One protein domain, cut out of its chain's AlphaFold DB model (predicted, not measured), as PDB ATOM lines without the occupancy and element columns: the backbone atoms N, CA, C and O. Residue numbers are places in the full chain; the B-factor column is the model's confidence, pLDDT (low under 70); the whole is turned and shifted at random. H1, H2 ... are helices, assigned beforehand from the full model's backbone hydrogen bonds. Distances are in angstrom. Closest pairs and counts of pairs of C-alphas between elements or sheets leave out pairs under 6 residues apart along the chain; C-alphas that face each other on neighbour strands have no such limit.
ATOM      1  N   GLN A   2      14.848 -44.145  24.543       80.75
ATOM      2  CA  GLN A   2      14.908 -44.865  23.266       80.75
ATOM      3  C   GLN A   2      13.791 -44.342  22.352       80.75
ATOM      4  O   GLN A   2      12.756 -43.895  22.840       80.75
ATOM      5  N   TYR A   3      14.021 -44.341  21.041       84.81
ATOM      6  CA  TYR A   3      13.042 -43.967  20.025       84.81
ATOM      7  C   TYR A   3      12.654 -45.213  19.232       84.81
ATOM      8  O   TYR A   3      13.532 -45.867  18.669       84.81
ATOM      9  N   ILE A   4      11.360 -45.515  19.156       88.62
ATOM     10  CA  ILE A   4      10.838 -46.623  18.355       88.62
ATOM     11  C   ILE A   4      10.538 -46.149  16.930       88.62
ATOM     12  O   ILE A   4       9.993 -45.065  16.708       88.62
ATOM     13  N   CYS A   5      10.878 -46.982  15.949       90.19
ATOM     14  CA  CYS A   5      10.430 -46.805  14.576       90.19
ATOM     15  C   CYS A   5       8.935 -47.124  14.431       90.19
ATOM     16  O   CYS A   5       8.560 -48.272  14.659       90.19
ATOM     17  N   PRO A   6       8.098 -46.182  13.957       88.44
ATOM     18  CA  PRO A   6       6.657 -46.405  13.815       88.44
ATOM     19  C   PRO A   6       6.289 -47.410  12.709       88.44
ATOM     20  O   PRO A   6       5.129 -47.786  12.602       88.44
ATOM     21  N   SER A   7       7.249 -47.814  11.872       88.06
ATOM     22  CA  SER A   7       7.021 -48.733  10.748       88.06
ATOM     23  C   SER A   7       7.435 -50.177  11.029       88.06
ATOM     24  O   SER A   7       6.964 -51.078  10.349       88.06
ATOM     25  N   CYS A   8       8.342 -50.424  11.981       89.81
ATOM     26  CA  CYS A   8       8.878 -51.775  12.216       89.81
ATOM     27  C   CYS A   8       9.362 -52.026  13.651       89.81
ATOM     28  O   CYS A   8      10.157 -52.935  13.885       89.81
ATOM     29  N   ASN A   9       8.968 -51.176  14.599       87.75
ATOM     30  CA  ASN A   9       9.292 -51.267  16.023       87.75
ATOM     31  C   ASN A   9      10.789 -51.366  16.382       87.75
ATOM     32  O   ASN A   9      11.151 -51.697  17.507       87.75
ATOM     33  N   THR A  10      11.692 -51.044  15.451       90.38
ATOM     34  CA  THR A  10      13.134 -51.023  15.722       90.38
ATOM     35  C   THR A  10      13.485 -49.903  16.696       90.38
ATOM     36  O   THR A  10      13.138 -48.741  16.466       90.38
ATOM     37  N   ASN A  11      14.236 -50.251  17.741       89.94
ATOM     38  CA  ASN A  11      14.739 -49.304  18.727       89.94
ATOM     39  C   ASN A  11      15.954 -48.538  18.204       89.94
ATOM     40  O   ASN A  11      16.884 -49.096  17.621       89.94
ATOM     41  N   ALA A  12      15.967 -47.240  18.467       89.94
ATOM     42  CA  ALA A  12      17.066 -46.347  18.163       89.94
ATOM     43  C   ALA A  12      17.434 -45.531  19.407       89.94
ATOM     44  O   ALA A  12      16.580 -44.969  20.088       89.94
ATOM     45  N   TYR A  13      18.728 -45.407  19.685       88.94
ATOM     46  CA  TYR A  13      19.244 -44.659  20.839       88.94
ATOM     47  C   TYR A  13      19.165 -43.132  20.652       88.94
ATOM     48  O   TYR A  13      19.309 -42.365  21.598       88.94
ATOM     49  N   SER A  14      18.932 -42.666  19.423       90.44
ATOM     50  CA  SER A  14      18.758 -41.253  19.091       90.44
ATOM     51  C   SER A  14      17.799 -41.055  17.917       90.44
ATOM     52  O   SER A  14      17.622 -41.941  17.073       90.44
ATOM     53  N   ILE A  15      17.243 -39.846  17.795       89.06
ATOM     54  CA  ILE A  15      16.456 -39.461  16.618       89.06
ATOM     55  C   ILE A  15      17.303 -39.601  15.352       89.06
ATOM     56  O   ILE A  15      16.832 -40.127  14.353       89.06
ATOM     57  N   THR A  16      18.569 -39.183  15.379       91.12
ATOM     58  CA  THR A  16      19.459 -39.273  14.214       91.12
ATOM     59  C   THR A  16      19.628 -40.716  13.737       91.12
ATOM     60  O   THR A  16      19.482 -40.981  12.541       91.12
ATOM     61  N   SER A  17      19.860 -41.662  14.657       92.12
ATOM     62  CA  SER A  17      19.900 -43.091  14.320       92.12
ATOM     63  C   SER A  17      18.556 -43.595  13.794       92.12
ATOM     64  O   SER A  17      18.540 -44.349  12.822       92.12
ATOM     65  N   LEU A  18      17.436 -43.118  14.350       91.75
ATOM     66  CA  LEU A  18      16.106 -43.503  13.885       91.75
ATOM     67  C   LEU A  18      15.843 -43.027  12.451       91.75
ATOM     68  O   LEU A  18      15.385 -43.794  11.612       91.75
ATOM     69  N   LYS A  19      16.193 -41.776  12.137       92.88
ATOM     70  CA  LYS A  19      16.083 -41.219  10.781       92.88
ATOM     71  C   LYS A  19      16.936 -42.000   9.789       92.88
ATOM     72  O   LYS A  19      16.483 -42.286   8.684       92.88
ATOM     73  N   LYS A  20      18.165 -42.360  10.177       93.38
ATOM     74  CA  LYS A  20      19.059 -43.183   9.349       93.38
ATOM     75  C   LYS A  20      18.434 -44.551   9.065       93.38
ATOM     76  O   LYS A  20      18.391 -44.962   7.909       93.38
ATOM     77  N   HIS A  21      17.927 -45.219  10.101       94.06
ATOM     78  CA  HIS A  21      17.219 -46.492   9.975       94.06
ATOM     79  C   HIS A  21      16.006 -46.372   9.039       94.06
ATOM     80  O   HIS A  21      15.878 -47.153   8.095       94.06
ATOM     81  N   PHE A  22      15.169 -45.352   9.249       93.19
ATOM     82  CA  PHE A  22      13.945 -45.149   8.484       93.19
ATOM     83  C   PHE A  22      14.228 -44.939   6.997       93.19
ATOM     84  O   PHE A  22      13.646 -45.605   6.149       93.19
ATOM     85  N   ARG A  23      15.185 -44.064   6.666       91.94
ATOM     86  CA  ARG A  23      15.546 -43.782   5.269       91.94
ATOM     87  C   ARG A  23      16.105 -44.998   4.538       91.94
ATOM     88  O   ARG A  23      15.914 -45.112   3.335       91.94
ATOM     89  N   LYS A  24      16.801 -45.887   5.252       92.94
ATOM     90  CA  LYS A  24      17.353 -47.114   4.668       92.94
ATOM     91  C   LYS A  24      16.274 -48.171   4.408       92.94
ATOM     92  O   LYS A  24      16.434 -48.954   3.482       92.94
ATOM     93  N   SER A  25      15.214 -48.194   5.216       91.31
ATOM     94  CA  SER A  25      14.301 -49.347   5.285       91.31
ATOM     95  C   SER A  25      12.893 -49.066   4.741       91.31
ATOM     96  O   SER A  25      12.270 -49.982   4.226       91.31
ATOM     97  N   HIS A  26      12.410 -47.815   4.798       89.94
ATOM     98  CA  HIS A  26      10.974 -47.480   4.682       89.94
ATOM     99  C   HIS A  26      10.650 -46.404   3.625       89.94
ATOM    100  O   HIS A  26       9.689 -45.646   3.765       89.94
ATOM    101  N   LEU A  27      11.480 -46.265   2.581       89.69
ATOM    102  CA  LEU A  27      11.274 -45.271   1.504       89.69
ATOM    103  C   LEU A  27      10.745 -45.851   0.184       89.69
ATOM    104  O   LEU A  27      10.512 -45.089  -0.752       89.69
ATOM    105  N   SER A  28      10.553 -47.169   0.090       88.75
ATOM    106  CA  SER A  28      10.041 -47.833  -1.120       88.75
ATOM    107  C   SER A  28       8.518 -47.733  -1.263       88.75
ATOM    108  O   SER A  28       8.009 -47.670  -2.382       88.75
ATOM    109  N   LYS A  29       7.788 -47.687  -0.146       90.62
ATOM    110  CA  LYS A  29       6.330 -47.534  -0.079       90.62
ATOM    111  C   LYS A  29       5.931 -46.829   1.219       90.62
ATOM    112  O   LYS A  29       6.729 -46.731   2.147       90.62
ATOM    113  N   CYS A  30       4.703 -46.327   1.281       90.25
ATOM    114  CA  CYS A  30       4.120 -45.844   2.526       90.25
ATOM    115  C   CYS A  30       3.575 -47.022   3.341       90.25
ATOM    116  O   CYS A  30       2.646 -47.686   2.895       90.25
ATOM    117  N   GLU A  31       4.076 -47.230   4.557       87.12
ATOM    118  CA  GLU A  31       3.612 -48.312   5.448       87.12
ATOM    119  C   GLU A  31       2.243 -48.035   6.104       87.12
ATOM    120  O   GLU A  31       1.687 -48.899   6.769       87.12
ATOM    121  N   ILE A  32       1.689 -46.827   5.941       88.50
ATOM    122  CA  ILE A  32       0.437 -46.415   6.603       88.50
ATOM    123  C   ILE A  32      -0.768 -46.582   5.688       88.50
ATOM    124  O   ILE A  32      -1.825 -47.022   6.127       88.50
ATOM    125  N   CYS A  33      -0.616 -46.230   4.414       90.81
ATOM    126  CA  CYS A  33      -1.689 -46.292   3.423       90.81
ATOM    127  C   CYS A  33      -1.343 -47.186   2.224       90.81
ATOM    128  O   CYS A  33      -2.066 -47.181   1.233       90.81
ATOM    129  N   ASN A  34      -0.226 -47.923   2.286       88.06
ATOM    130  CA  ASN A  34       0.286 -48.777   1.209       88.06
ATOM    131  C   ASN A  34       0.507 -48.049  -0.132       88.06
ATOM    132  O   ASN A  34       0.576 -48.679  -1.184       88.06
ATOM    133  N   TYR A  35       0.651 -46.720  -0.116       88.50
ATOM    134  CA  TYR A  35       0.926 -45.937  -1.319       88.50
ATOM    135  C   TYR A  35       2.314 -46.259  -1.888       88.50
ATOM    136  O   TYR A  35       3.328 -46.114  -1.199       88.50
ATOM    137  N   VAL A  36       2.365 -46.640  -3.165       88.50
ATOM    138  CA  VAL A  36       3.599 -46.955  -3.898       88.50
ATOM    139  C   VAL A  36       3.841 -45.882  -4.953       88.50
ATOM    140  O   VAL A  36       2.983 -45.601  -5.786       88.50
ATOM    141  N   SER A  37       5.011 -45.247  -4.917       82.50
ATOM    142  CA  SER A  37       5.387 -44.214  -5.884       82.50
ATOM    143  C   SER A  37       6.895 -44.036  -5.931       82.50
ATOM    144  O   SER A  37       7.591 -44.283  -4.950       82.50
ATOM    145  N   LYS A  38       7.390 -43.498  -7.050       79.19
ATOM    146  CA  LYS A  38       8.788 -43.067  -7.192       79.19
ATOM    147  C   LYS A  38       9.187 -41.995  -6.167       79.19
ATOM    148  O   LYS A  38      10.374 -41.798  -5.939       79.19
ATOM    149  N   ASN A  39       8.224 -41.289  -5.559       87.31
ATOM    150  CA  ASN A  39       8.497 -40.259  -4.554       87.31
ATOM    151  C   ASN A  39       7.543 -40.341  -3.352       87.31
ATOM    152  O   ASN A  39       6.647 -39.513  -3.167       87.31
ATOM    153  N   VAL A  40       7.761 -41.346  -2.504       91.25
ATOM    154  CA  VAL A  40       6.991 -41.556  -1.267       91.25
ATOM    155  C   VAL A  40       7.148 -40.379  -0.285       91.25
ATOM    156  O   VAL A  40       6.207 -40.005   0.410       91.25
ATOM    157  N   VAL A  41       8.298 -39.698  -0.287       91.69
ATOM    158  CA  VAL A  41       8.537 -38.529   0.577       91.69
ATOM    159  C   VAL A  41       7.605 -37.363   0.236       91.69
ATOM    160  O   VAL A  41       7.096 -36.691   1.136       91.69
ATOM    161  N   HIS A  42       7.352 -37.122  -1.054       91.69
ATOM    162  CA  HIS A  42       6.386 -36.115  -1.492       91.69
ATOM    163  C   HIS A  42       4.967 -36.447  -1.012       91.69
ATOM    164  O   HIS A  42       4.237 -35.562  -0.566       91.69
ATOM    165  N   HIS A  43       4.602 -37.730  -1.041       93.00
ATOM    166  CA  HIS A  43       3.331 -38.203  -0.505       93.00
ATOM    167  C   HIS A  43       3.206 -37.924   1.003       93.00
ATOM    168  O   HIS A  43       2.202 -37.345   1.421       93.00
ATOM    169  N   TYR A  44       4.245 -38.216   1.797       93.06
ATOM    170  CA  TYR A  44       4.265 -37.901   3.232       93.06
ATOM    171  C   TYR A  44       4.063 -36.409   3.498       93.06
ATOM    172  O   TYR A  44       3.225 -36.031   4.312       93.06
ATOM    173  N   ARG A  45       4.791 -35.552   2.768       92.25
ATOM    174  CA  ARG A  45       4.665 -34.093   2.884       92.25
ATOM    175  C   ARG A  45       3.238 -33.626   2.611       92.25
ATOM    176  O   ARG A  45       2.722 -32.806   3.363       92.25
ATOM    177  N   ARG A  46       2.624 -34.106   1.527       93.00
ATOM    178  CA  ARG A  46       1.278 -33.679   1.122       93.00
ATOM    179  C   ARG A  46       0.258 -33.956   2.222       93.00
ATOM    180  O   ARG A  46      -0.496 -33.057   2.571       93.00
ATOM    181  N   LEU A  47       0.267 -35.168   2.775       93.38
ATOM    182  CA  LEU A  47      -0.675 -35.564   3.824       93.38
ATOM    183  C   LEU A  47      -0.374 -34.871   5.158       93.38
ATOM    184  O   LEU A  47      -1.287 -34.399   5.825       93.38
ATOM    185  N   ALA A  48       0.905 -34.700   5.500       91.62
ATOM    186  CA  ALA A  48       1.303 -33.946   6.686       91.62
ATOM    187  C   ALA A  48       0.778 -32.498   6.669       91.62
ATOM    188  O   ALA A  48       0.312 -31.996   7.687       91.62
ATOM    189  N   LEU A  49       0.821 -31.830   5.510       89.81
ATOM    190  CA  LEU A  49       0.291 -30.470   5.346       89.81
ATOM    191  C   LEU A  49      -1.243 -30.404   5.387       89.81
ATOM    192  O   LEU A  49      -1.788 -29.334   5.627       89.81
ATOM    193  N   GLN A  50      -1.929 -31.531   5.187       92.69
ATOM    194  CA  GLN A  50      -3.377 -31.663   5.388       92.69
ATOM    195  C   GLN A  50      -3.745 -31.961   6.853       92.69
ATOM    196  O   GLN A  50      -4.920 -32.129   7.159       92.69
ATOM    197  N   GLY A  51      -2.761 -32.023   7.757       88.00
ATOM    198  CA  GLY A  51      -2.972 -32.298   9.179       88.00
ATOM    199  C   GLY A  51      -2.829 -33.768   9.574       88.00
ATOM    200  O   GLY A  51      -3.080 -34.104  10.728       88.00
ATOM    201  N   ASP A  52      -2.400 -34.654   8.668       92.44
ATOM    202  CA  ASP A  52      -2.160 -36.056   9.012       92.44
ATOM    203  C   ASP A  52      -0.877 -36.208   9.845       92.44
ATOM    204  O   ASP A  52       0.255 -36.169   9.344       92.44
ATOM    205  N   GLU A  53      -1.066 -36.402  11.148       92.12
ATOM    206  CA  GLU A  53       0.012 -36.534  12.126       92.12
ATOM    207  C   GLU A  53       0.906 -37.754  11.881       92.12
ATOM    208  O   GLU A  53       2.115 -37.712  12.136       92.12
ATOM    209  N   LYS A  54       0.342 -38.844  11.356       90.94
ATOM    210  CA  LYS A  54       1.103 -40.063  11.095       90.94
ATOM    211  C   LYS A  54       2.072 -39.836   9.939       90.94
ATOM    212  O   LYS A  54       3.269 -40.113  10.052       90.94
ATOM    213  N   HIS A  55       1.580 -39.244   8.853       93.38
ATOM    214  CA  HIS A  55       2.410 -38.882   7.707       93.38
ATOM    215  C   HIS A  55       3.385 -37.739   8.021       93.38
ATOM    216  O   HIS A  55       4.478 -37.705   7.453       93.38
ATOM    217  N   LEU A  56       3.070 -36.858   8.980       92.31
ATOM    218  CA  LEU A  56       4.013 -35.872   9.515       92.31
ATOM    219  C   LEU A  56       5.237 -36.537  10.161       92.31
ATOM    220  O   LEU A  56       6.372 -36.126   9.893       92.31
ATOM    221  N   VAL A  57       5.040 -37.587  10.962       92.44
ATOM    222  CA  VAL A  57       6.153 -38.347  11.554       92.44
ATOM    223  C   VAL A  57       6.996 -39.012  10.465       92.44
ATOM    224  O   VAL A  57       8.222 -38.872  10.476       92.44
ATOM    225  N   LEU A  58       6.371 -39.666   9.479       92.69
ATOM    226  CA  LEU A  58       7.103 -40.284   8.364       92.69
ATOM    227  C   LEU A  58       7.888 -39.249   7.550       92.69
ATOM    228  O   LEU A  58       9.054 -39.473   7.207       92.69
ATOM    229  N   TRP A  59       7.294 -38.085   7.281       93.06
ATOM    230  CA  TRP A  59       7.963 -36.996   6.571       93.06
ATOM    231  C   TRP A  59       9.172 -36.470   7.350       93.06
ATOM    232  O   TRP A  59      10.253 -36.275   6.776       93.06
ATOM    233  N   TYR A  60       9.021 -36.296   8.666       92.62
ATOM    234  CA  TYR A  60      10.109 -35.896   9.551       92.62
ATOM    235  C   TYR A  60      11.256 -36.908   9.540       92.62
ATOM    236  O   TYR A  60      12.416 -36.503   9.429       92.62
ATOM    237  N   LEU A  61      10.962 -38.210   9.617       92.25
ATOM    238  CA  LEU A  61      11.980 -39.263   9.595       92.25
ATOM    239  C   LEU A  61      12.703 -39.338   8.240       92.25
ATOM    240  O   LEU A  61      13.933 -39.460   8.178       92.25
ATOM    241  N   SER A  62      11.953 -39.149   7.155       91.50
ATOM    242  CA  SER A  62      12.447 -39.206   5.776       91.50
ATOM    243  C   SER A  62      13.357 -38.041   5.396       91.50
ATOM    244  O   SER A  62      14.260 -38.202   4.582       91.50
ATOM    245  N   THR A  63      13.160 -36.860   5.983       88.19
ATOM    246  CA  THR A  63      13.818 -35.623   5.526       88.19
ATOM    247  C   THR A  63      14.600 -34.935   6.631       88.19
ATOM    248  O   THR A  63      14.491 -35.272   7.807       88.19
ATOM    249  N   ASN A  64      15.436 -33.961   6.283       78.06
ATOM    250  CA  ASN A  64      15.919 -32.984   7.250       78.06
ATOM    251  C   ASN A  64      15.092 -31.711   7.075       78.06
ATOM    252  O   ASN A  64      15.351 -30.928   6.168       78.06
ATOM    253  N   LEU A  65      14.086 -31.534   7.935       68.44
ATOM    254  CA  LEU A  65      13.308 -30.301   8.030       68.44
ATOM    255  C   LEU A  65      14.231 -29.166   8.513       68.44
ATOM    256  O   LEU A  65      14.399 -28.965   9.715       68.44
ATOM    257  N   LYS A  66      14.897 -28.497   7.569       63.06
ATOM    258  CA  LYS A  66      15.719 -27.301   7.779       63.06
ATOM    259  C   LYS A  66      15.009 -26.056   7.216       63.06
ATOM    260  O   LYS A  66      14.285 -26.164   6.218       63.06
ATOM    261  N   ASP A  67      15.246 -24.920   7.871       58.34
ATOM    262  CA  ASP A  67      15.146 -23.556   7.320       58.34
ATOM    263  C   ASP A  67      13.766 -23.007   6.914       58.34
ATOM    264  O   ASP A  67      13.614 -22.359   5.889       58.34
ATOM    265  N   SER A  68      12.720 -23.226   7.712       68.75
ATOM    266  CA  SER A  68      11.515 -22.378   7.641       68.75
ATOM    267  C   SER A  68      10.771 -22.444   8.970       68.75
ATOM    268  O   SER A  68      10.708 -23.521   9.562       68.75
ATOM    269  N   GLU A  69      10.211 -21.330   9.441       68.75
ATOM    270  CA  GLU A  69       9.471 -21.246  10.713       68.75
ATOM    271  C   GLU A  69       8.377 -22.326  10.816       68.75
ATOM    272  O   GLU A  69       8.318 -23.078  11.789       68.75
ATOM    273  N   ILE A  70       7.637 -22.547   9.724       70.62
ATOM    274  CA  ILE A  70       6.633 -23.618   9.600       70.62
ATOM    275  C   ILE A  70       7.256 -25.006   9.830       70.62
ATOM    276  O   ILE A  70       6.689 -25.870  10.498       70.62
ATOM    277  N   LYS A  71       8.463 -25.244   9.306       77.12
ATOM    278  CA  LYS A  71       9.168 -26.523   9.476       77.12
ATOM    279  C   LYS A  71       9.675 -26.722  10.906       77.12
ATOM    280  O   LYS A  71       9.854 -27.873  11.307       77.12
ATOM    281  N   VAL A  72       9.917 -25.649  11.665       81.25
ATOM    282  CA  VAL A  72      10.336 -25.731  13.074       81.25
ATOM    283  C   VAL A  72       9.191 -26.251  13.937       81.25
ATOM    284  O   VAL A  72       9.398 -27.206  14.687       81.25
ATOM    285  N   GLU A  73       7.984 -25.710  13.781       85.50
ATOM    286  CA  GLU A  73       6.811 -26.165  14.539       85.50
ATOM    287  C   GLU A  73       6.414 -27.598  14.175       85.50
ATOM    288  O   GLU A  73       6.242 -28.448  15.052       85.50
ATOM    289  N   LEU A  74       6.411 -27.933  12.882       86.88
ATOM    290  CA  LEU A  74       6.168 -29.302  12.419       86.88
ATOM    291  C   LEU A  74       7.213 -30.294  12.950       86.88
ATOM    292  O   LEU A  74       6.878 -31.415  13.333       86.88
ATOM    293  N   LYS A  75       8.482 -29.877  13.037       87.88
ATOM    294  CA  LYS A  75       9.545 -30.666  13.671       87.88
ATOM    295  C   LYS A  75       9.272 -30.874  15.160       87.88
ATOM    296  O   LYS A  75       9.393 -32.007  15.621       87.88
ATOM    297  N   LYS A  76       8.920 -29.825  15.913       87.94
ATOM    298  CA  LYS A  76       8.574 -29.949  17.341       87.94
ATOM    299  C   LYS A  76       7.407 -30.918  17.529       87.94
ATOM    300  O   LYS A  76       7.505 -31.822  18.357       87.94
ATOM    301  N   ARG A  77       6.362 -30.798  16.701       90.06
ATOM    302  CA  ARG A  77       5.192 -31.687  16.730       90.06
ATOM    303  C   ARG A  77       5.560 -33.137  16.422       90.06
ATOM    304  O   ARG A  77       5.200 -34.018  17.192       90.06
ATOM    305  N   ALA A  78       6.335 -33.395  15.370       90.06
ATOM    306  CA  ALA A  78       6.776 -34.750  15.029       90.06
ATOM    307  C   ALA A  78       7.624 -35.390  16.142       90.06
ATOM    308  O   ALA A  78       7.446 -36.564  16.463       90.06
ATOM    309  N   VAL A  79       8.526 -34.623  16.768       88.50
ATOM    310  CA  VAL A  79       9.326 -35.101  17.909       88.50
ATOM    311  C   VAL A  79       8.444 -35.388  19.123       88.50
ATOM    312  O   VAL A  79       8.661 -36.391  19.799       88.50
ATOM    313  N   TYR A  80       7.441 -34.548  19.391       89.50
ATOM    314  CA  TYR A  80       6.453 -34.794  20.440       89.50
ATOM    315  C   TYR A  80       5.675 -36.095  20.192       89.50
ATOM    316  O   TYR A  80       5.599 -36.930  21.086       89.50
ATOM    317  N   LEU A  81       5.184 -36.319  18.968       88.56
ATOM    318  CA  LEU A  81       4.463 -37.543  18.589       88.56
ATOM    319  C   LEU A  81       5.338 -38.800  18.726       88.56
ATOM    320  O   LEU A  81       4.895 -39.800  19.286       88.56
ATOM    321  N   LEU A  82       6.606 -38.728  18.306       86.75
ATOM    322  CA  LEU A  82       7.580 -39.816  18.473       86.75
ATOM    323  C   LEU A  82       7.871 -40.150  19.941       86.75
ATOM    324  O   LEU A  82       8.212 -41.286  20.250       86.75
ATOM    325  N   ARG A  83       7.760 -39.169  20.843       82.88
ATOM    326  CA  ARG A  83       7.898 -39.382  22.291       82.88
ATOM    327  C   ARG A  83       6.602 -39.892  22.926       82.88
ATOM    328  O   ARG A  83       6.669 -40.662  23.875       82.88
ATOM    329  N   ARG A  84       5.441 -39.461  22.420       76.31
ATOM    330  CA  ARG A  84       4.116 -39.801  22.962       76.31
ATOM    331  C   ARG A  84       3.655 -41.211  22.591       76.31
ATOM    332  O   ARG A  84       3.050 -41.860  23.436       76.31
TER     333      ARG A  84
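Overview. This is residues 2 to 84 of the 94 residues of an uncharacterized protein of Sulfolobus sp. F3 (UniProt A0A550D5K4). A short helix, H3, makes the core, and the three other helices pack round it at steep angles: H1 crosses near its last residues, H2 folds back along it as a helical hairpin, and H4, the longest, crosses it on another side. Two long loops, residues 2 to 14 before H1 and residues 26 to 39 between H1 and H2, lie toward the outside. The printed part has 83 residues with four named helices, H1, H2, H3 and H4 in that order, and no named strand. Its class is all helix, with 47 of the 83 residues in helices. It is compact and rounded, with a radius of gyration of the C-alphas of 11.8 A and spans of 29 by 29 by 21 A.

Arrangement. In the first stretch, residues 3 to 4 and residues 11 to 12 form a short antiparallel pairing. H1, residues 15 to 25, touches H3, residues 53 to 62, about perpendicular at 86 degrees; their closest C-alphas, those of Lys 19 and Leu 61, are 4.7 A apart. H2, residues 40 to 49, is apart from H1. H2 and H3 form a hairpin and touch at a steep tilt of 41 degrees, opposite ways, with the C-alphas of Ala 48 and Leu 56 closest at 4.4 A. H3 is the hub, touching three helices, and the helix packing is mostly crossed, with no touching pair at a shallow tilt. H4, residues 69 to 84, touches H3 about perpendicular at 76 degrees, the C-alphas of Val 57 and Ala 78 being closest at 5.0 A. H4 is apart from H2, and only just apart from H1, at 8.5 A. In H1, H2, H3 and H4 every O i to N i+4 pair is within hydrogen-bond range.

Along the chain. H1 runs from C-alpha 15 at (16.456, -39.461, 16.618) to C-alpha 25, 15.2 A. H2 spans 14.5 A from Val 40 to Leu 49, and H3 spans 14.2 A from Glu 53 to Ser 62. C-alpha 53 is at (0.012, -36.534, 12.126). H4 spans 22.9 A from Glu 69 to C-alpha 84 at (4.116, -39.801, 22.962).

Size, cuts and confidence. The two C-alphas farthest apart, those of Gln 2 and Lys 38, are 31.1 A apart. The first and last printed C-alphas, those of Gln 2 and Arg 84, are 11.9 A apart. The printed part has no cut. The link from H1 to H2 is long, with 14 residues; that from H2 to H3 is tight, with 3, and that from H3 to H4 is short, with 6. The mean pLDDT of the printed part is 87.6, and residues 65 to 69 are under 70.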